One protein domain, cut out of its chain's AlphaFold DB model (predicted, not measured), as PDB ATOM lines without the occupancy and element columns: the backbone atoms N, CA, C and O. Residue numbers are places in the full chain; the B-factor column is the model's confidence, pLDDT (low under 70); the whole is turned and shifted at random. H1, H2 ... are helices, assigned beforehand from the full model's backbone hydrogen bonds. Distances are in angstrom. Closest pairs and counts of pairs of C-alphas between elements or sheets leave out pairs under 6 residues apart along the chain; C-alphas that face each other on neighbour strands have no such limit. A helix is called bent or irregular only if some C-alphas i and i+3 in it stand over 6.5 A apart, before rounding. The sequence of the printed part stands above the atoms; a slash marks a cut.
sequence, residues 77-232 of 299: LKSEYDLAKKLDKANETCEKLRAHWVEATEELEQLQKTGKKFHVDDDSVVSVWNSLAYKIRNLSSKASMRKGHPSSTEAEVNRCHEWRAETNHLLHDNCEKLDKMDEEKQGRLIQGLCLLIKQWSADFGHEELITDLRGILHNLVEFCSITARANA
ATOM      1  N   LEU A  77     116.609 107.667 119.211       86.75
ATOM      2  CA  LEU A  77     116.953 107.804 120.635       86.75
ATOM      3  C   LEU A  77     118.458 107.665 120.903       86.75
ATOM      4  O   LEU A  77     119.018 108.384 121.729       86.75
ATOM      5  N   LYS A  78     119.138 106.757 120.193       88.50
ATOM      6  CA  LYS A  78     120.593 106.612 120.308       88.50
ATOM      7  C   LYS A  78     121.331 107.850 119.784       88.50
ATOM      8  O   LYS A  78     122.260 108.314 120.439       88.50
ATOM      9  N   SER A  79     120.909 108.394 118.641       87.12
ATOM     10  CA  SER A  79     121.503 109.612 118.076       87.12
ATOM     11  C   SER A  79     121.282 110.841 118.968       87.12
ATOM     12  O   SER A  79     122.197 111.642 119.145       87.12
ATOM     13  N   GLU A  80     120.110 110.943 119.599       85.00
ATOM     14  CA  GLU A  80     119.760 112.007 120.543       85.00
ATOM     15  C   GLU A  80     120.612 111.929 121.819       85.00
ATOM     16  O   GLU A  80     121.174 112.933 122.253       85.00
ATOM     17  N   TYR A  81     120.808 110.723 122.366       89.19
ATOM     18  CA  TYR A  81     121.709 110.491 123.496       89.19
ATOM     19  C   TYR A  81     123.172 110.850 123.174       89.19
ATOM     20  O   TYR A  81     123.847 111.504 123.975       89.19
ATOM     21  N   ASP A  82     123.669 110.462 121.994       83.88
ATOM     22  CA  ASP A  82     125.028 110.803 121.557       83.88
ATOM     23  C   ASP A  82     125.192 112.322 121.321       83.88
ATOM     24  O   ASP A  82     126.257 112.873 121.611       83.88
ATOM     25  N   LEU A  83     124.145 113.021 120.860       78.88
ATOM     26  CA  LEU A  83     124.114 114.484 120.739       78.88
ATOM     27  C   LEU A  83     124.100 115.185 122.103       78.88
ATOM     28  O   LEU A  83     124.916 116.081 122.319       78.88
ATOM     29  N   ALA A  84     123.250 114.754 123.039       84.44
ATOM     30  CA  ALA A  84     123.215 115.288 124.404       84.44
ATOM     31  C   ALA A  84     124.594 115.167 125.078       84.44
ATOM     32  O   ALA A  84     125.145 116.144 125.580       84.44
ATOM     33  N   LYS A  85     125.235 114.001 124.948       87.12
ATOM     34  CA  LYS A  85     126.581 113.751 125.480       87.12
ATOM     35  C   LYS A  85     127.681 114.607 124.833       87.12
ATOM     36  O   LYS A  85     128.693 114.887 125.479       87.12
ATOM     37  N   LYS A  86     127.532 115.006 123.563       77.12
ATOM     38  CA  LYS A  86     128.422 115.996 122.922       77.12
ATOM     39  C   LYS A  86     128.162 117.403 123.464       77.12
ATOM     40  O   LYS A  86     129.118 118.121 123.749       77.12
ATOM     41  N   LEU A  87     126.893 117.775 123.639       74.44
ATOM     42  CA  LEU A  87     126.485 119.077 124.164       74.44
ATOM     43  C   LEU A  87     126.996 119.304 125.595       74.44
ATOM     44  O   LEU A  87     127.559 120.363 125.868       74.44
ATOM     45  N   ASP A  88     126.893 118.303 126.471       82.94
ATOM     46  CA  ASP A  88     127.412 118.369 127.844       82.94
ATOM     47  C   ASP A  88     128.922 118.646 127.864       82.94
ATOM     48  O   ASP A  88     129.379 119.586 128.513       82.94
ATOM     49  N   LYS A  89     129.702 117.915 127.055       77.94
ATOM     50  CA  LYS A  89     131.151 118.144 126.908       77.94
ATOM     51  C   LYS A  89     131.485 119.531 126.360       77.94
ATOM     52  O   LYS A  89     132.458 120.149 126.798       77.94
ATOM     53  N   ALA A  90     130.700 120.032 125.407       66.88
ATOM     54  CA  ALA A  90     130.851 121.385 124.880       66.88
ATOM     55  C   ALA A  90     130.519 122.455 125.940       66.88
ATOM     56  O   ALA A  90     131.140 123.514 125.957       66.88
ATOM     57  N   ASN A  91     129.588 122.179 126.855       71.50
ATOM     58  CA  ASN A  91     129.271 123.071 127.969       71.50
ATOM     59  C   ASN A  91     130.365 123.046 129.050       71.50
ATOM     60  O   ASN A  91     130.873 124.111 129.388       71.50
ATOM     61  N   GLU A  92     130.825 121.870 129.499       80.19
ATOM     62  CA  GLU A  92     131.986 121.741 130.406       80.19
ATOM     63  C   GLU A  92     133.221 122.486 129.874       80.19
ATOM     64  O   GLU A  92     133.982 123.098 130.625       80.19
ATOM     65  N   THR A  93     133.419 122.430 128.556       71.31
ATOM     66  CA  THR A  93     134.468 123.157 127.839       71.31
ATOM     67  C   THR A  93     134.314 124.670 127.988       71.31
ATOM     68  O   THR A  93     135.275 125.350 128.351       71.31
ATOM     69  N   CYS A  94     133.118 125.204 127.728       67.31
ATOM     70  CA  CYS A  94     132.847 126.631 127.863       67.31
ATOM     71  C   CYS A  94     133.014 127.121 129.306       67.31
ATOM     72  O   CYS A  94     133.601 128.182 129.497       67.31
ATOM     73  N   GLU A  95     132.584 126.357 130.315       78.12
ATOM     74  CA  GLU A  95     132.783 126.759 131.716       78.12
ATOM     75  C   GLU A  95     134.273 126.792 132.102       78.12
ATOM     76  O   GLU A  95     134.721 127.741 132.743       78.12
ATOM     77  N   LYS A  96     135.085 125.828 131.636       78.19
ATOM     78  CA  LYS A  96     136.551 125.854 131.827       78.19
ATOM     79  C   LYS A  96     137.214 127.062 131.156       78.19
ATOM     80  O   LYS A  96     138.171 127.604 131.700       78.19
ATOM     81  N   LEU A  97     136.744 127.471 129.974       69.44
ATOM     82  CA  LEU A  97     137.262 128.655 129.275       69.44
ATOM     83  C   LEU A  97     136.840 129.956 129.974       69.44
ATOM     84  O   LEU A  97     137.669 130.851 130.111       69.44
ATOM     85  N   ARG A  98     135.600 130.042 130.481       74.56
ATOM     86  CA  ARG A  98     135.150 131.175 131.306       74.56
ATOM     87  C   ARG A  98     135.974 131.316 132.581       74.56
ATOM     88  O   ARG A  98     136.404 132.420 132.874       74.56
ATOM     89  N   ALA A  99     136.225 130.222 133.303       79.06
ATOM     90  CA  ALA A  99     136.987 130.258 134.554       79.06
ATOM     91  C   ALA A  99     138.400 130.842 134.361       79.06
ATOM     92  O   ALA A  99     138.777 131.766 135.074       79.06
ATOM     93  N   HIS A 100     139.139 130.374 133.348       72.81
ATOM     94  CA  HIS A 100     140.460 130.929 133.020       72.81
ATOM     95  C   HIS A 100     140.412 132.379 132.535       72.81
ATOM     96  O   HIS A 100     141.365 133.121 132.745       72.81
ATOM     97  N   TRP A 101     139.331 132.795 131.867       66.12
ATOM     98  CA  TRP A 101     139.189 134.198 131.495       66.12
ATOM     99  C   TRP A 101     138.943 135.082 132.720       66.12
ATOM    100  O   TRP A 101     139.580 136.120 132.823       66.12
ATOM    101  N   VAL A 102     138.077 134.665 133.655       77.69
ATOM    102  CA  VAL A 102     137.808 135.405 134.903       77.69
ATOM    103  C   VAL A 102     139.105 135.638 135.686       77.69
ATOM    104  O   VAL A 102     139.425 136.780 136.002       77.69
ATOM    105  N   GLU A 103     139.895 134.580 135.887       78.44
ATOM    106  CA  GLU A 103     141.239 134.629 136.485       78.44
ATOM    107  C   GLU A 103     142.129 135.685 135.797       78.44
ATOM    108  O   GLU A 103     142.632 136.610 136.435       78.44
ATOM    109  N   ALA A 104     142.233 135.624 134.469       71.06
ATOM    110  CA  ALA A 104     143.057 136.545 133.692       71.06
ATOM    111  C   ALA A 104     142.511 137.998 133.669       71.06
ATOM    112  O   ALA A 104     143.280 138.952 133.528       71.06
ATOM    113  N   THR A 105     141.199 138.200 133.846       70.31
ATOM    114  CA  THR A 105     140.598 139.538 134.005       70.31
ATOM    115  C   THR A 105     140.806 140.141 135.385       70.31
ATOM    116  O   THR A 105     141.015 141.348 135.486       70.31
ATOM    117  N   GLU A 106     140.820 139.323 136.438       77.56
ATOM    118  CA  GLU A 106     141.152 139.776 137.790       77.56
ATOM    119  C   GLU A 106     142.618 140.238 137.862       77.56
ATOM    120  O   GLU A 106     142.904 141.283 138.450       77.56
ATOM    121  N   GLU A 107     143.547 139.530 137.207       77.19
ATOM    122  CA  GLU A 107     144.944 139.972 137.057       77.19
ATOM    123  C   GLU A 107     145.052 141.310 136.302       77.19
ATOM    124  O   GLU A 107     145.755 142.229 136.736       77.19
ATOM    125  N   LEU A 108     144.318 141.447 135.193       68.94
ATOM    126  CA  LEU A 108     144.198 142.679 134.405       68.94
ATOM    127  C   LEU A 108     143.731 143.870 135.249       68.94
ATOM    128  O   LEU A 108     144.342 144.942 135.218       68.94
ATOM    129  N   GLU A 109     142.651 143.688 136.006       75.69
ATOM    130  CA  GLU A 109     142.046 144.737 136.822       75.69
ATOM    131  C   GLU A 109     142.966 145.126 137.994       75.69
ATOM    132  O   GLU A 109     143.139 146.312 138.287       75.69
ATOM    133  N   GLN A 110     143.644 144.152 138.617       78.31
ATOM    134  CA  GLN A 110     144.686 144.406 139.617       78.31
ATOM    135  C   GLN A 110     145.838 145.239 139.041       78.31
ATOM    136  O   GLN A 110     146.259 146.215 139.667       78.31
ATOM    137  N   LEU A 111     146.321 144.910 137.837       73.19
ATOM    138  CA  LEU A 111     147.370 145.670 137.152       73.19
ATOM    139  C   LEU A 111     146.928 147.109 136.857       73.19
ATOM    140  O   LEU A 111     147.683 148.041 137.153       73.19
ATOM    141  N   GLN A 112     145.704 147.311 136.355       68.88
ATOM    142  CA  GLN A 112     145.135 148.645 136.125       68.88
ATOM    143  C   GLN A 112     145.015 149.455 137.428       68.88
ATOM    144  O   GLN A 112     145.432 150.615 137.471       68.88
ATOM    145  N   LYS A 113     144.540 148.833 138.518       77.50
ATOM    146  CA  LYS A 113     144.427 149.452 139.854       77.50
ATOM    147  C   LYS A 113     145.759 149.953 140.415       77.50
ATOM    148  O   LYS A 113     145.752 150.868 141.235       77.50
ATOM    149  N   THR A 114     146.906 149.422 139.974       79.38
ATOM    150  CA  THR A 114     148.216 149.951 140.404       79.38
ATOM    151  C   THR A 114     148.505 151.366 139.897       79.38
ATOM    152  O   THR A 114     149.409 152.014 140.426       79.38
ATOM    153  N   GLY A 115     147.803 151.839 138.856       68.38
ATOM    154  CA  GLY A 115     148.007 153.154 138.237       68.38
ATOM    155  C   GLY A 115     149.378 153.358 137.574       68.38
ATOM    156  O   GLY A 115     149.636 154.417 137.000       68.38
ATOM    157  N   LYS A 116     150.269 152.361 137.634       66.56
ATOM    158  CA  LYS A 116     151.592 152.410 137.017       66.56
ATOM    159  C   LYS A 116     151.448 152.177 135.522       66.56
ATOM    160  O   LYS A 116     151.316 151.044 135.068       66.56
ATOM    161  N   LYS A 117     151.514 153.262 134.756       65.94
ATOM    162  CA  LYS A 117     151.829 153.173 133.333       65.94
ATOM    163  C   LYS A 117     153.290 152.776 133.190       65.94
ATOM    164  O   LYS A 117     154.155 153.350 133.854       65.94
ATOM    165  N   PHE A 118     153.550 151.779 132.360       67.75
ATOM    166  CA  PHE A 118     154.900 151.291 132.107       67.75
ATOM    167  C   PHE A 118     155.343 151.763 130.726       67.75
ATOM    168  O   PHE A 118     154.520 151.934 129.828       67.75
ATOM    169  N   HIS A 119     156.651 151.946 130.544       79.69
ATOM    170  CA  HIS A 119     157.203 151.992 129.198       79.69
ATOM    171  C   HIS A 119     156.974 150.610 128.575       79.69
ATOM    172  O   HIS A 119     157.576 149.623 128.999       79.69
ATOM    173  N   VAL A 120     156.028 150.547 127.643       84.38
ATOM    174  CA  VAL A 120     155.708 149.349 126.872       84.38
ATOM    175  C   VAL A 120     156.484 149.439 125.572       84.38
ATOM    176  O   VAL A 120     156.291 150.377 124.801       84.38
ATOM    177  N   ASP A 121     157.365 148.469 125.389       90.00
ATOM    178  CA  ASP A 121     158.172 148.276 124.194       90.00
ATOM    179  C   ASP A 121     157.319 147.729 123.031       90.00
ATOM    180  O   ASP A 121     156.470 146.853 123.227       90.00
ATOM    181  N   ASP A 122     157.550 148.249 121.824       90.94
ATOM    182  CA  ASP A 122     156.787 147.889 120.624       90.94
ATOM    183  C   ASP A 122     157.045 146.435 120.209       90.94
ATOM    184  O   ASP A 122     156.095 145.737 119.842       90.94
ATOM    185  N   ASP A 123     158.288 145.949 120.321       91.38
ATOM    186  CA  ASP A 123     158.653 144.571 119.963       91.38
ATOM    187  C   ASP A 123     157.893 143.562 120.838       91.38
ATOM    188  O   ASP A 123     157.407 142.536 120.354       91.38
ATOM    189  N   SER A 124     157.704 143.886 122.119       90.69
ATOM    190  CA  SER A 124     156.891 143.107 123.055       90.69
ATOM    191  C   SER A 124     155.417 143.035 122.630       90.69
ATOM    192  O   SER A 124     154.827 141.952 122.643       90.69
ATOM    193  N   VAL A 125     154.815 144.151 122.193       89.69
ATOM    194  CA  VAL A 125     153.424 144.165 121.695       89.69
ATOM    195  C   VAL A 125     153.298 143.381 120.387       89.69
ATOM    196  O   VAL A 125     152.385 142.565 120.237       89.69
ATOM    197  N   VAL A 126     154.228 143.595 119.454       90.06
ATOM    198  CA  VAL A 126     154.279 142.915 118.152       90.06
ATOM    199  C   VAL A 126     154.491 141.410 118.318       90.06
ATOM    200  O   VAL A 126     153.869 140.626 117.607       90.06
ATOM    201  N   SER A 127     155.300 140.977 119.285       92.31
ATOM    202  CA  SER A 127     155.515 139.559 119.601       92.31
ATOM    203  C   SER A 127     154.219 138.859 120.032       92.31
ATOM    204  O   SER A 127     153.845 137.826 119.463       92.31
ATOM    205  N   VAL A 128     153.475 139.449 120.976       90.44
ATOM    206  CA  VAL A 128     152.195 138.888 121.447       90.44
ATOM    207  C   VAL A 128     151.136 138.931 120.343       90.44
ATOM    208  O   VAL A 128     150.427 137.941 120.135       90.44
ATOM    209  N   TRP A 129     151.085 140.018 119.565       90.19
ATOM    210  CA  TRP A 129     150.224 140.139 118.388       90.19
ATOM    211  C   TRP A 129     150.504 139.054 117.336       90.19
ATOM    212  O   TRP A 129     149.589 138.343 116.920       90.19
ATOM    213  N   ASN A 130     151.769 138.850 116.964       89.31
ATOM    214  CA  ASN A 130     152.181 137.817 116.013       89.31
ATOM    215  C   ASN A 130     151.847 136.411 116.522       89.31
ATOM    216  O   ASN A 130     151.373 135.568 115.761       89.31
ATOM    217  N   SER A 131     152.036 136.163 117.821       90.19
ATOM    218  CA  SER A 131     151.652 134.908 118.470       90.19
ATOM    219  C   SER A 131     150.130 134.687 118.405       90.19
ATOM    220  O   SER A 131     149.676 133.587 118.082       90.19
ATOM    221  N   LEU A 132     149.322 135.731 118.646       85.31
ATOM    222  CA  LEU A 132     147.857 135.699 118.532       85.31
ATOM    223  C   LEU A 132     147.411 135.419 117.086       85.31
ATOM    224  O   LEU A 132     146.680 134.457 116.838       85.31
ATOM    225  N   ALA A 133     147.907 136.202 116.125       82.56
ATOM    226  CA  ALA A 133     147.606 136.064 114.702       82.56
ATOM    227  C   ALA A 133     148.018 134.685 114.155       82.56
ATOM    228  O   ALA A 133     147.266 134.062 113.398       82.56
ATOM    229  N   TYR A 134     149.171 134.159 114.590       85.19
ATOM    230  CA  TYR A 134     149.621 132.808 114.263       85.19
ATOM    231  C   TYR A 134     148.671 131.735 114.803       85.19
ATOM    232  O   TYR A 134     148.287 130.840 114.051       85.19
ATOM    233  N   LYS A 135     148.248 131.817 116.075       84.44
ATOM    234  CA  LYS A 135     147.307 130.843 116.657       84.44
ATOM    235  C   LYS A 135     145.957 130.850 115.936       84.44
ATOM    236  O   LYS A 135     145.456 129.776 115.614       84.44
ATOM    237  N   ILE A 136     145.412 132.028 115.616       78.12
ATOM    238  CA  ILE A 136     144.163 132.172 114.845       78.12
ATOM    239  C   ILE A 136     144.316 131.534 113.454       78.12
ATOM    240  O   ILE A 136     143.519 130.671 113.072       78.12
ATOM    241  N   ARG A 137     145.379 131.885 112.713       76.69
ATOM    242  CA  ARG A 137     145.685 131.298 111.395       76.69
ATOM    243  C   ARG A 137     145.820 129.777 111.473       76.69
ATOM    244  O   ARG A 137     145.201 129.083 110.675       76.69
ATOM    245  N   ASN A 138     146.588 129.263 112.432       80.50
ATOM    246  CA  ASN A 138     146.831 127.831 112.595       80.50
ATOM    247  C   ASN A 138     145.538 127.071 112.926       80.50
ATOM    248  O   ASN A 138     145.271 126.032 112.326       80.50
ATOM    249  N   LEU A 139     144.698 127.608 113.817       75.50
ATOM    250  CA  LEU A 139     143.406 127.005 114.146       75.50
ATOM    251  C   LEU A 139     142.495 126.907 112.907       75.50
ATOM    252  O   LEU A 139     141.905 125.855 112.652       75.50
ATOM    253  N   SER A 140     142.477 127.955 112.081       68.12
ATOM    254  CA  SER A 140     141.782 127.946 110.786       68.12
ATOM    255  C   SER A 140     142.331 126.861 109.853       68.12
ATOM    256  O   SER A 140     141.582 126.068 109.289       68.12
ATOM    257  N   SER A 141     143.658 126.785 109.707       70.31
ATOM    258  CA  SER A 141     144.318 125.805 108.838       70.31
ATOM    259  C   SER A 141     144.043 124.364 109.282       70.31
ATOM    260  O   SER A 141     143.778 123.505 108.441       70.31
ATOM    261  N   LYS A 142     144.015 124.099 110.596       71.00
ATOM    262  CA  LYS A 142     143.607 122.801 111.157       71.00
ATOM    263  C   LYS A 142     142.147 122.456 110.842       71.00
ATOM    264  O   LYS A 142     141.866 121.281 110.603       71.00
ATOM    265  N   ALA A 143     141.251 123.449 110.801       62.78
ATOM    266  CA  ALA A 143     139.860 123.276 110.364       62.78
ATOM    267  C   ALA A 143     139.792 122.712 108.939       62.78
ATOM    268  O   ALA A 143     139.097 121.730 108.681       62.78
ATOM    269  N   SER A 144     140.570 123.307 108.031       60.16
ATOM    270  CA  SER A 144     140.610 122.914 106.624       60.16
ATOM    271  C   SER A 144     141.269 121.545 106.415       60.16
ATOM    272  O   SER A 144     140.750 120.734 105.652       60.16
ATOM    273  N   MET A 145     142.394 121.259 107.080       58.03
ATOM    274  CA  MET A 145     143.204 120.067 106.781       58.03
ATOM    275  C   MET A 145     142.685 118.755 107.386       58.03
ATOM    276  O   MET A 145     143.068 117.682 106.918       58.03
ATOM    277  N   ARG A 146     141.835 118.785 108.424       58.91
ATOM    278  CA  ARG A 146     141.375 117.543 109.080       58.91
ATOM    279  C   ARG A 146     140.404 116.707 108.253       58.91
ATOM    280  O   ARG A 146     140.294 115.502 108.485       58.91
ATOM    281  N   LYS A 147     139.759 117.304 107.254       53.59
ATOM    282  CA  LYS A 147     139.050 116.565 106.210       53.59
ATOM    283  C   LYS A 147     140.062 116.100 105.167       53.59
ATOM    284  O   LYS A 147     140.272 116.757 104.157       53.59
ATOM    285  N   GLY A 148     140.711 114.969 105.446       44.19
ATOM    286  CA  GLY A 148     141.830 114.418 104.670       44.19
ATOM    287  C   GLY A 148     141.484 113.889 103.270       44.19
ATOM    288  O   GLY A 148     141.878 112.775 102.934       44.19
ATOM    289  N   HIS A 149     140.771 114.665 102.453       43.44
ATOM    290  CA  HIS A 149     140.615 114.429 101.022       43.44
ATOM    291  C   HIS A 149     141.483 115.437 100.248       43.44
ATOM    292  O   HIS A 149     141.302 116.638 100.433       43.44
ATOM    293  N   PRO A 150     142.348 115.008  99.305       49.03
ATOM    294  CA  PRO A 150     143.080 115.906  98.393       49.03
ATOM    295  C   PRO A 150     142.177 116.583  97.336       49.03
ATOM    296  O   PRO A 150     142.641 117.042  96.298       49.03
ATOM    297  N   SER A 151     140.875 116.621  97.603       49.16
ATOM    298  CA  SER A 151     139.824 117.305  96.862       49.16
ATOM    299  C   SER A 151     138.961 118.087  97.859       49.16
ATOM    300  O   SER A 151     137.739 117.932  97.866       49.16
ATOM    301  N   SER A 152     139.600 118.857  98.751       56.34
ATOM    302  CA  SER A 152     138.904 119.830  99.598       56.34
ATOM    303  C   SER A 152     138.068 120.712  98.683       56.34
ATOM    304  O   SER A 152     138.610 121.393  97.810       56.34
ATOM    305  N   THR A 153     136.751 120.624  98.815       68.12
ATOM    306  CA  THR A 153     135.855 121.317  97.891       68.12
ATOM    307  C   THR A 153     136.009 122.828  98.060       68.12
ATOM    308  O   THR A 153     136.334 123.297  99.150       68.12
ATOM    309  N   GLU A 154     135.746 123.612  97.008       69.19
ATOM    310  CA  GLU A 154     135.764 125.087  97.086       69.19
ATOM    311  C   GLU A 154     134.894 125.581  98.261       69.19
ATOM    312  O   GLU A 154     135.278 126.486  98.991       69.19
ATOM    313  N   ALA A 155     133.782 124.892  98.544       68.75
ATOM    314  CA  ALA A 155     132.914 125.145  99.695       68.75
ATOM    315  C   ALA A 155     133.576 124.933 101.076       68.75
ATOM    316  O   ALA A 155     133.198 125.589 102.044       68.75
ATOM    317  N   GLU A 156     134.541 124.022 101.208       65.31
ATOM    318  CA  GLU A 156     135.248 123.755 102.471       65.31
ATOM    319  C   GLU A 156     136.387 124.741 102.712       65.31
ATOM    320  O   GLU A 156     136.618 125.142 103.855       65.31
ATOM    321  N   VAL A 157     137.044 125.161 101.630       67.25
ATOM    322  CA  VAL A 157     137.998 126.271 101.633       67.25
ATOM    323  C   VAL A 157     137.255 127.553 102.019       67.25
ATOM    324  O   VAL A 157     137.562 128.123 103.064       67.25
ATOM    325  N   ASN A 158     136.189 127.918 101.294       70.25
ATOM    326  CA  ASN A 158     135.348 129.086 101.592       70.25
ATOM    327  C   ASN A 158     134.863 129.094 103.052       70.25
ATOM    328  O   ASN A 158     134.988 130.113 103.719       70.25
ATOM    329  N   ARG A 159     134.427 127.953 103.605       69.00
ATOM    330  CA  ARG A 159     134.072 127.839 105.034       69.00
ATOM    331  C   ARG A 159     135.218 128.182 105.991       69.00
ATOM    332  O   ARG A 159     135.001 128.826 107.013       69.00
ATOM    333  N   CYS A 160     136.441 127.735 105.706       65.56
ATOM    334  CA  CYS A 160     137.608 128.100 106.515       65.56
ATOM    335  C   CYS A 160     137.842 129.620 106.489       65.56
ATOM    336  O   CYS A 160     138.215 130.216 107.502       65.56
ATOM    337  N   HIS A 161     137.597 130.245 105.340       69.81
ATOM    338  CA  HIS A 161     137.702 131.684 105.170       69.81
ATOM    339  C   HIS A 161     136.559 132.456 105.850       69.81
ATOM    340  O   HIS A 161     136.842 133.447 106.518       69.81
ATOM    341  N   GLU A 162     135.320 131.958 105.797       72.81
ATOM    342  CA  GLU A 162     134.168 132.460 106.566       72.81
ATOM    343  C   GLU A 162     134.479 132.490 108.067       72.81
ATOM    344  O   GLU A 162     134.398 133.542 108.697       72.81
ATOM    345  N   TRP A 163     134.972 131.384 108.635       72.56
ATOM    346  CA  TRP A 163     135.368 131.335 110.049       72.56
ATOM    347  C   TRP A 163     136.453 132.368 110.405       72.56
ATOM    348  O   TRP A 163     136.448 132.951 111.493       72.56
ATOM    349  N   ARG A 164     137.401 132.612 109.487       68.25
ATOM    350  CA  ARG A 164     138.460 133.622 109.657       68.25
ATOM    351  C   ARG A 164     137.917 135.039 109.588       68.25
ATOM    352  O   ARG A 164     138.360 135.869 110.376       68.25
ATOM    353  N   ALA A 165     136.990 135.307 108.673       71.69
ATOM    354  CA  ALA A 165     136.286 136.576 108.584       71.69
ATOM    355  C   ALA A 165     135.490 136.832 109.864       71.69
ATOM    356  O   ALA A 165     135.765 137.812 110.547       71.69
ATOM    357  N   GLU A 166     134.611 135.910 110.265       74.31
ATOM    358  CA  GLU A 166     133.818 136.007 111.498       74.31
ATOM    359  C   GLU A 166     134.703 136.234 112.736       74.31
ATOM    360  O   GLU A 166     134.425 137.119 113.547       74.31
ATOM    361  N   THR A 167     135.815 135.499 112.863       71.19
ATOM    362  CA  THR A 167     136.773 135.675 113.969       71.19
ATOM    363  C   THR A 167     137.477 137.036 113.909       71.19
ATOM    364  O   THR A 167     137.646 137.681 114.943       71.19
ATOM    365  N   ASN A 168     137.867 137.510 112.721       69.81
ATOM    366  CA  ASN A 168     138.491 138.824 112.545       69.81
ATOM    367  C   ASN A 168     137.513 139.977 112.802       69.81
ATOM    368  O   ASN A 168     137.918 140.952 113.427       69.81
ATOM    369  N   HIS A 169     136.255 139.875 112.365       74.19
ATOM    370  CA  HIS A 169     135.204 140.850 112.668       74.19
ATOM    371  C   HIS A 169     134.924 140.886 114.168       74.19
ATOM    372  O   HIS A 169     134.962 141.952 114.771       74.19
ATOM    373  N   LEU A 170     134.764 139.721 114.803       74.62
ATOM    374  CA  LEU A 170     134.567 139.638 116.246       74.62
ATOM    375  C   LEU A 170     135.737 140.274 117.017       74.62
ATOM    376  O   LEU A 170     135.507 141.006 117.980       74.62
ATOM    377  N   LEU A 171     136.981 140.032 116.594       71.00
ATOM    378  CA  LEU A 171     138.146 140.696 117.176       71.00
ATOM    379  C   LEU A 171     138.121 142.201 116.906       71.00
ATOM    380  O   LEU A 171     138.240 142.964 117.853       71.00
ATOM    381  N   HIS A 172     137.925 142.643 115.666       71.44
ATOM    382  CA  HIS A 172     137.887 144.059 115.297       71.44
ATOM    383  C   HIS A 172     136.830 144.835 116.101       71.44
ATOM    384  O   HIS A 172     137.160 145.813 116.769       71.44
ATOM    385  N   ASP A 173     135.591 144.351 116.126       71.44
ATOM    386  CA  ASP A 173     134.450 145.046 116.730       71.44
ATOM    387  C   ASP A 173     134.539 145.122 118.262       71.44
ATOM    388  O   ASP A 173     134.029 146.065 118.871       71.44
ATOM    389  N   ASN A 174     135.224 144.165 118.898       67.56
ATOM    390  CA  ASN A 174     135.475 144.189 120.342       67.56
ATOM    391  C   ASN A 174     136.834 144.829 120.711       67.56
ATOM    392  O   ASN A 174     136.984 145.297 121.839       67.56
ATOM    393  N   CYS A 175     137.795 144.913 119.780       62.78
ATOM    394  CA  CYS A 175     139.132 145.487 120.001       62.78
ATOM    395  C   CYS A 175     139.314 146.917 119.457       62.78
ATOM    396  O   CYS A 175     140.345 147.530 119.726       62.78
ATOM    397  N   GLU A 176     138.338 147.505 118.756       58.84
ATOM    398  CA  GLU A 176     138.421 148.900 118.274       58.84
ATOM    399  C   GLU A 176     138.656 149.909 119.424       58.84
ATOM    400  O   GLU A 176     139.104 151.035 119.202       58.84
ATOM    401  N   LYS A 177     138.341 149.512 120.669       60.38
ATOM    402  CA  LYS A 177     138.497 150.302 121.902       60.38
ATOM    403  C   LYS A 177     138.999 149.439 123.070       60.38
ATOM    404  O   LYS A 177     138.344 149.356 124.110       60.38
ATOM    405  N   LEU A 178     140.144 148.768 122.888       56.94
ATOM    406  CA  LEU A 178     140.792 147.950 123.933       56.94
ATOM    407  C   LEU A 178     141.092 148.727 125.227       56.94
ATOM    408  O   LEU A 178     141.021 148.159 126.314       56.94
ATOM    409  N   ASP A 179     141.341 150.034 125.118       53.00
ATOM    410  CA  ASP A 179     141.486 150.974 126.240       53.00
ATOM    411  C   ASP A 179     140.235 151.065 127.135       53.00
ATOM    412  O   ASP A 179     140.314 151.492 128.284       53.00
ATOM    413  N   LYS A 180     139.071 150.675 126.600       62.56
ATOM    414  CA  LYS A 180     137.745 150.723 127.234       62.56
ATOM    415  C   LYS A 180     137.029 149.379 127.116       62.56
ATOM    416  O   LYS A 180     135.798 149.340 126.989       62.56
ATOM    417  N   MET A 181     137.783 148.282 127.115       66.69
ATOM    418  CA  MET A 181     137.225 146.935 127.090       66.69
ATOM    419  C   MET A 181     136.780 146.529 128.502       66.69
ATOM    420  O   MET A 181     137.501 145.849 129.225       66.69
ATOM    421  N   ASP A 182     135.595 146.999 128.890       68.50
ATOM    422  CA  ASP A 182     134.883 146.595 130.108       68.50
ATOM    423  C   ASP A 182     134.526 145.096 130.127       68.50
ATOM    424  O   ASP A 182     134.497 144.432 129.087       68.50
ATOM    425  N   GLU A 183     134.215 144.570 131.317       61.41
ATOM    426  CA  GLU A 183     133.810 143.170 131.540       61.41
ATOM    427  C   GLU A 183     132.663 142.719 130.616       61.41
ATOM    428  O   GLU A 183     132.596 141.559 130.217       61.41
ATOM    429  N   GLU A 184     131.771 143.632 130.220       71.75
ATOM    430  CA  GLU A 184     130.631 143.342 129.345       71.75
ATOM    431  C   GLU A 184     131.072 143.090 127.890       71.75
ATOM    432  O   GLU A 184     130.625 142.135 127.249       71.75
ATOM    433  N   LYS A 185     131.986 143.913 127.352       69.94
ATOM    434  CA  LYS A 185     132.638 143.678 126.048       69.94
ATOM    435  C   LYS A 185     133.515 142.432 126.071       69.94
ATOM    436  O   LYS A 185     133.476 141.654 125.122       69.94
ATOM    437  N   GLN A 186     134.248 142.202 127.159       64.00
ATOM    438  CA  GLN A 186     135.026 140.976 127.342       64.00
ATOM    439  C   GLN A 186     134.107 139.746 127.317       64.00
ATOM    440  O   GLN A 186     134.327 138.827 126.531       64.00
ATOM    441  N   GLY A 187     133.012 139.772 128.083       64.38
ATOM    442  CA  GLY A 187     131.974 138.743 128.090       64.38
ATOM    443  C   GLY A 187     131.402 138.460 126.700       64.38
ATOM    444  O   GLY A 187     131.313 137.296 126.301       64.38
ATOM    445  N   ARG A 188     131.095 139.509 125.921       75.62
ATOM    446  CA  ARG A 188     130.676 139.387 124.513       75.62
ATOM    447  C   ARG A 188     131.733 138.731 123.630       75.62
ATOM    448  O   ARG A 188     131.378 137.854 122.849       75.62
ATOM    449  N   LEU A 189     133.001 139.117 123.749       73.44
ATOM    450  CA  LEU A 189     134.093 138.558 122.947       73.44
ATOM    451  C   LEU A 189     134.308 137.067 123.255       73.44
ATOM    452  O   LEU A 189     134.353 136.252 122.333       73.44
ATOM    453  N   ILE A 190     134.324 136.674 124.535       68.50
ATOM    454  CA  ILE A 190     134.365 135.257 124.946       68.50
ATOM    455  C   ILE A 190     133.142 134.509 124.421       68.50
ATOM    456  O   ILE A 190     133.276 133.387 123.940       68.50
ATOM    457  N   GLN A 191     131.944 135.089 124.541       72.12
ATOM    458  CA  GLN A 191     130.703 134.442 124.123       72.12
ATOM    459  C   GLN A 191     130.660 134.263 122.604       72.12
ATOM    460  O   GLN A 191     130.313 133.177 122.148       72.12
ATOM    461  N   GLY A 192     131.062 135.278 121.838       80.12
ATOM    462  CA  GLY A 192     131.198 135.216 120.387       80.12
ATOM    463  C   GLY A 192     132.195 134.141 119.968       80.12
ATOM    464  O   GLY A 192     131.838 133.262 119.188       80.12
ATOM    465  N   LEU A 193     133.389 134.117 120.577       73.00
ATOM    466  CA  LEU A 193     134.361 133.049 120.353       73.00
ATOM    467  C   LEU A 193     133.741 131.693 120.716       73.00
ATOM    468  O   LEU A 193     133.756 130.791 119.896       73.00
ATOM    469  N   CYS A 194     133.106 131.536 121.881       69.25
ATOM    470  CA  CYS A 194     132.441 130.291 122.291       69.25
ATOM    471  C   CYS A 194     131.317 129.843 121.343       69.25
ATOM    472  O   CYS A 194     131.104 128.639 121.200       69.25
ATOM    473  N   LEU A 195     130.608 130.764 120.689       74.38
ATOM    474  CA  LEU A 195     129.599 130.445 119.677       74.38
ATOM    475  C   LEU A 195     130.259 129.999 118.363       74.38
ATOM    476  O   LEU A 195     129.917 128.921 117.873       74.38
ATOM    477  N   LEU A 196     131.276 130.725 117.883       71.56
ATOM    478  CA  LEU A 196     132.140 130.318 116.761       71.56
ATOM    479  C   LEU A 196     132.889 129.004 117.036       71.56
ATOM    480  O   LEU A 196     133.243 128.273 116.120       71.56
ATOM    481  N   ILE A 197     133.113 128.649 118.298       66.00
ATOM    482  CA  ILE A 197     133.640 127.341 118.679       66.00
ATOM    483  C   ILE A 197     132.524 126.304 118.595       66.00
ATOM    484  O   ILE A 197     132.700 125.285 117.939       66.00
ATOM    485  N   LYS A 198     131.363 126.536 119.222       68.56
ATOM    486  CA  LYS A 198     130.256 125.566 119.253       68.56
ATOM    487  C   LYS A 198     129.760 125.199 117.855       68.56
ATOM    488  O   LYS A 198     129.661 124.009 117.563       68.56
ATOM    489  N   GLN A 199     129.531 126.192 116.996       71.69
ATOM    490  CA  GLN A 199     129.081 126.034 115.606       71.69
ATOM    491  C   GLN A 199     130.022 125.149 114.772       71.69
ATOM    492  O   GLN A 199     129.557 124.401 113.915       71.69
ATOM    493  N   TRP A 200     131.324 125.181 115.064       66.12
ATOM    494  CA  TRP A 200     132.352 124.489 114.283       66.12
ATOM    495  C   TRP A 200     132.912 123.232 114.980       66.12
ATOM    496  O   TRP A 200     133.424 122.331 114.322       66.12
ATOM    497  N   SER A 201     132.736 123.097 116.300       62.91
ATOM    498  CA  SER A 201     133.240 121.983 117.129       62.91
ATOM    499  C   SER A 201     132.700 120.600 116.755       62.91
ATOM    500  O   SER A 201     133.313 119.598 117.118       62.91
ATOM    501  N   ALA A 202     131.600 120.530 115.998       64.44
ATOM    502  CA  ALA A 202     131.056 119.279 115.472       64.44
ATOM    503  C   ALA A 202     132.072 118.488 114.619       64.44
ATOM    504  O   ALA A 202     132.011 117.256 114.608       64.44
ATOM    505  N   ASP A 203     133.018 119.192 113.979       60.84
ATOM    506  CA  ASP A 203     134.001 118.643 113.037       60.84
ATOM    507  C   ASP A 203     135.404 118.410 113.657       60.84
ATOM    508  O   ASP A 203     136.298 117.888 112.989       60.84
ATOM    509  N   PHE A 204     135.631 118.755 114.936       59.88
ATOM    510  CA  PHE A 204     136.960 118.709 115.576       59.88
ATOM    511  C   PHE A 204     137.071 117.725 116.750       59.88
ATOM    512  O   PHE A 204     136.131 117.468 117.503       59.88
ATOM    513  N   GLY A 205     138.298 117.256 117.001       65.19
ATOM    514  CA  GLY A 205     138.661 116.657 118.285       65.19
ATOM    515  C   GLY A 205     138.690 117.721 119.388       65.19
ATOM    516  O   GLY A 205     139.620 118.525 119.424       65.19
ATOM    517  N   HIS A 206     137.691 117.704 120.279       65.75
ATOM    518  CA  HIS A 206     137.477 118.712 121.332       65.75
ATOM    519  C   HIS A 206     138.759 119.152 122.073       65.75
ATOM    520  O   HIS A 206     139.013 120.345 122.156       65.75
ATOM    521  N   GLU A 207     139.576 118.223 122.584       73.44
ATOM    522  CA  GLU A 207     140.759 118.522 123.423       73.44
ATOM    523  C   GLU A 207     141.783 119.470 122.764       73.44
ATOM    524  O   GLU A 207     142.287 120.402 123.396       73.44
ATOM    525  N   GLU A 208     142.090 119.263 121.481       74.31
ATOM    526  CA  GLU A 208     143.079 120.089 120.778       74.31
ATOM    527  C   GLU A 208     142.512 121.467 120.442       74.31
ATOM    528  O   GLU A 208     143.177 122.475 120.669       74.31
ATOM    529  N   LEU A 209     141.255 121.507 119.982       72.81
ATOM    530  CA  LEU A 209     140.521 122.746 119.734       72.81
ATOM    531  C   LEU A 209     140.529 123.620 121.001       72.81
ATOM    532  O   LEU A 209     140.928 124.777 120.948       72.81
ATOM    533  N   ILE A 210     140.203 123.045 122.162       70.56
ATOM    534  CA  ILE A 210     140.236 123.725 123.471       70.56
ATOM    535  C   ILE A 210     141.619 124.294 123.793       70.56
ATOM    536  O   ILE A 210     141.718 125.398 124.330       70.56
ATOM    537  N   THR A 211     142.678 123.551 123.476       81.38
ATOM    538  CA  THR A 211     144.061 123.954 123.747       81.38
ATOM    539  C   THR A 211     144.481 125.138 122.873       81.38
ATOM    540  O   THR A 211     145.007 126.125 123.395       81.38
ATOM    541  N   ASP A 212     144.193 125.091 121.569       80.88
ATOM    542  CA  ASP A 212     144.467 126.200 120.647       80.88
ATOM    543  C   ASP A 212     143.691 127.465 121.057       80.88
ATOM    544  O   ASP A 212     144.266 128.551 121.139       80.88
ATOM    545  N   LEU A 213     142.407 127.317 121.399       73.38
ATOM    546  CA  LEU A 213     141.523 128.410 121.818       73.38
ATOM    547  C   LEU A 213     141.926 129.036 123.148       73.38
ATOM    548  O   LEU A 213     141.921 130.257 123.271       73.38
ATOM    549  N   ARG A 214     142.318 128.223 124.137       77.12
ATOM    550  CA  ARG A 214     142.896 128.726 125.388       77.12
ATOM    551  C   ARG A 214     144.157 129.538 125.105       77.12
ATOM    552  O   ARG A 214     144.352 130.577 125.720       77.12
ATOM    553  N   GLY A 215     144.971 129.107 124.139       84.75
ATOM    554  CA  GLY A 215     146.115 129.876 123.659       84.75
ATOM    555  C   GLY A 215     145.730 131.203 122.995       84.75
ATOM    556  O   GLY A 215     146.427 132.189 123.198       84.75
ATOM    557  N   ILE A 216     144.645 131.246 122.213       82.94
ATOM    558  CA  ILE A 216     144.126 132.489 121.610       82.94
ATOM    559  C   ILE A 216     143.631 133.439 122.707       82.94
ATOM    560  O   ILE A 216     144.033 134.597 122.720       82.94
ATOM    561  N   LEU A 217     142.824 132.949 123.655       77.62
ATOM    562  CA  LEU A 217     142.320 133.745 124.777       77.62
ATOM    563  C   LEU A 217     143.454 134.268 125.669       77.62
ATOM    564  O   LEU A 217     143.455 135.449 125.989       77.62
ATOM    565  N   HIS A 218     144.438 133.433 126.019       81.88
ATOM    566  CA  HIS A 218     145.604 133.855 126.801       81.88
ATOM    567  C   HIS A 218     146.363 134.988 126.104       81.88
ATOM    568  O   HIS A 218     146.558 136.048 126.687       81.88
ATOM    569  N   ASN A 219     146.740 134.794 124.835       87.69
ATOM    570  CA  ASN A 219     147.432 135.822 124.059       87.69
ATOM    571  C   ASN A 219     146.601 137.103 123.906       87.69
ATOM    572  O   ASN A 219     147.160 138.193 123.852       87.69
ATOM    573  N   LEU A 220     145.276 136.982 123.804       82.12
ATOM    574  CA  LEU A 220     144.373 138.122 123.735       82.12
ATOM    575  C   LEU A 220     144.364 138.894 125.062       82.12
ATOM    576  O   LEU A 220     144.526 140.109 125.032       82.12
ATOM    577  N   VAL A 221     144.248 138.221 126.214       77.94
ATOM    578  CA  VAL A 221     144.366 138.878 127.530       77.94
ATOM    579  C   VAL A 221     145.737 139.520 127.692       77.94
ATOM    580  O   VAL A 221     145.819 140.680 128.085       77.94
ATOM    581  N   GLU A 222     146.809 138.810 127.350       84.75
ATOM    582  CA  GLU A 222     148.181 139.311 127.411       84.75
ATOM    583  C   GLU A 222     148.348 140.574 126.552       84.75
ATOM    584  O   GLU A 222     148.821 141.598 127.048       84.75
ATOM    585  N   PHE A 223     147.856 140.552 125.308       86.44
ATOM    586  CA  PHE A 223     147.844 141.705 124.408       86.44
ATOM    587  C   PHE A 223     147.098 142.885 125.038       86.44
ATOM    588  O   PHE A 223     147.687 143.949 125.217       86.44
ATOM    589  N   CYS A 224     145.855 142.675 125.486       80.31
ATOM    590  CA  CYS A 224     145.043 143.699 126.149       80.31
ATOM    591  C   CYS A 224     145.733 144.262 127.401       80.31
ATOM    592  O   CYS A 224     145.689 145.465 127.658       80.31
ATOM    593  N   SER A 225     146.410 143.402 128.166       80.25
ATOM    594  CA  SER A 225     147.143 143.757 129.384       80.25
ATOM    595  C   SER A 225     148.347 144.635 129.105       80.25
ATOM    596  O   SER A 225     148.661 145.516 129.907       80.25
ATOM    597  N   ILE A 226     149.058 144.373 128.013       85.31
ATOM    598  CA  ILE A 226     150.215 145.161 127.602       85.31
ATOM    599  C   ILE A 226     149.731 146.490 127.005       85.31
ATOM    600  O   ILE A 226     150.189 147.547 127.435       85.31
ATOM    601  N   THR A 227     148.737 146.474 126.110       83.94
ATOM    602  CA  THR A 227     148.207 147.696 125.483       83.94
ATOM    603  C   THR A 227     147.536 148.633 126.490       83.94
ATOM    604  O   THR A 227     147.716 149.842 126.394       83.94
ATOM    605  N   ALA A 228     146.833 148.113 127.504       79.56
ATOM    606  CA  ALA A 228     146.224 148.931 128.564       79.56
ATOM    607  C   ALA A 228     147.253 149.592 129.504       79.56
ATOM    608  O   ALA A 228     146.947 150.593 130.152       79.56
ATOM    609  N   ARG A 229     148.478 149.049 129.589       81.75
ATOM    610  CA  ARG A 229     149.594 149.631 130.358       81.75
ATOM    611  C   ARG A 229     150.411 150.653 129.566       81.75
ATOM    612  O   ARG A 229     151.204 151.374 130.176       81.75
ATOM    613  N   ALA A 230     150.232 150.705 128.248       85.50
ATOM    614  CA  ALA A 230     150.994 151.561 127.359       85.50
ATOM    615  C   ALA A 230     150.489 153.013 127.341       85.50
ATOM    616  O   ALA A 230     149.338 153.318 127.653       85.50
ATOM    617  N   ASN A 231     151.368 153.918 126.914       85.56
ATOM    618  CA  ASN A 231     151.009 155.301 126.599       85.56
ATOM    619  C   ASN A 231     150.622 155.513 125.125       85.56
ATOM    620  O   ASN A 231     150.168 156.598 124.788       85.56
ATOM    621  N   ALA A 232     150.783 154.511 124.259       88.62
ATOM    622  CA  ALA A 232     150.333 154.554 122.870       88.62
ATOM    623  C   ALA A 232     149.059 153.714 122.697       88.62
ATOM    624  O   ALA A 232     148.868 152.716 123.394       88.62
TER     625      ALA A 232
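Overview. This is residues 77 to 232 of the 299 residues of an uncharacterized protein of Eutypa lata (strain UCR-EL1) (UniProt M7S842). Five helices form an elongated up-and-down bundle, each running against the one before it: H1, H5 and H2 stand side by side in a row with H5 in the middle, and the helical hairpin of H3 and H4 packs along one side of that row, H3 on H2. The free start of H1, residues 77 to 82, sticks out at one end. The printed part has 156 residues, with H1 to H5 in order along the chain and no named strand; its class is all helix. It is compact, with a radius of gyration of the C-alphas of 17.5 A and spans of 57 by 34 by 22 A.

Arrangement. Begin with H1, residues 77 to 113. It touches H5, residues 206 to 229, at a shallow tilt of 20 degrees, the same way; look at the closest C-alphas, Leu 108 and Ser 225, 5.9 A apart. H5 touches H2, residues 122 to 145, opposite ways at 21 degrees, closest at C-alphas 219 and 132, 5.5 A. H2, with residues 136 to 144 alone, touches H3, residues 154 to 175; C-alphas 140 and 160 are closest, 6.0 A. H3 touches H4, residues 183 to 203, closest at C-alphas 174 and 189, 6.4 A; H2 and H3, and H3 and H4, are hairpins. H1 and H4 only just touch, with 3 pairs of C-alphas within 8 A, the closest those of Cys 94 and Cys 194, 6.7 A. H1 and H2 are apart, as are H1 and H3, and H3 and H5. Every O i to N i+4 pair is within hydrogen-bond range in H2 and H3; the counts are 32 of 33 in H1, 14 of 17 in H4 and 19 of 20 in H5.

Along the chain. Find C-alpha 77 at (116.953, 107.804, 120.635); from there H1 runs 53.5 A to C-alpha 113. H2 measures 33.9 A, H3 30.9 A and H4 30.7 A. H4 is irregular: C-alphas 199 and 202 are 7.0 A apart. H5 runs 34.4 A and ends at C-alpha 229, (149.594, 149.631, 130.358).

Size, cuts and confidence. The C-alphas farthest apart, those of Leu 77 and His 119, are 60.4 A apart. The printed part has no cut and no long link; H4 to H5 is tight. The mean pLDDT of the printed part is 73.9, and 55 residues are under 70, among them 143 to 157 and 174 to 183.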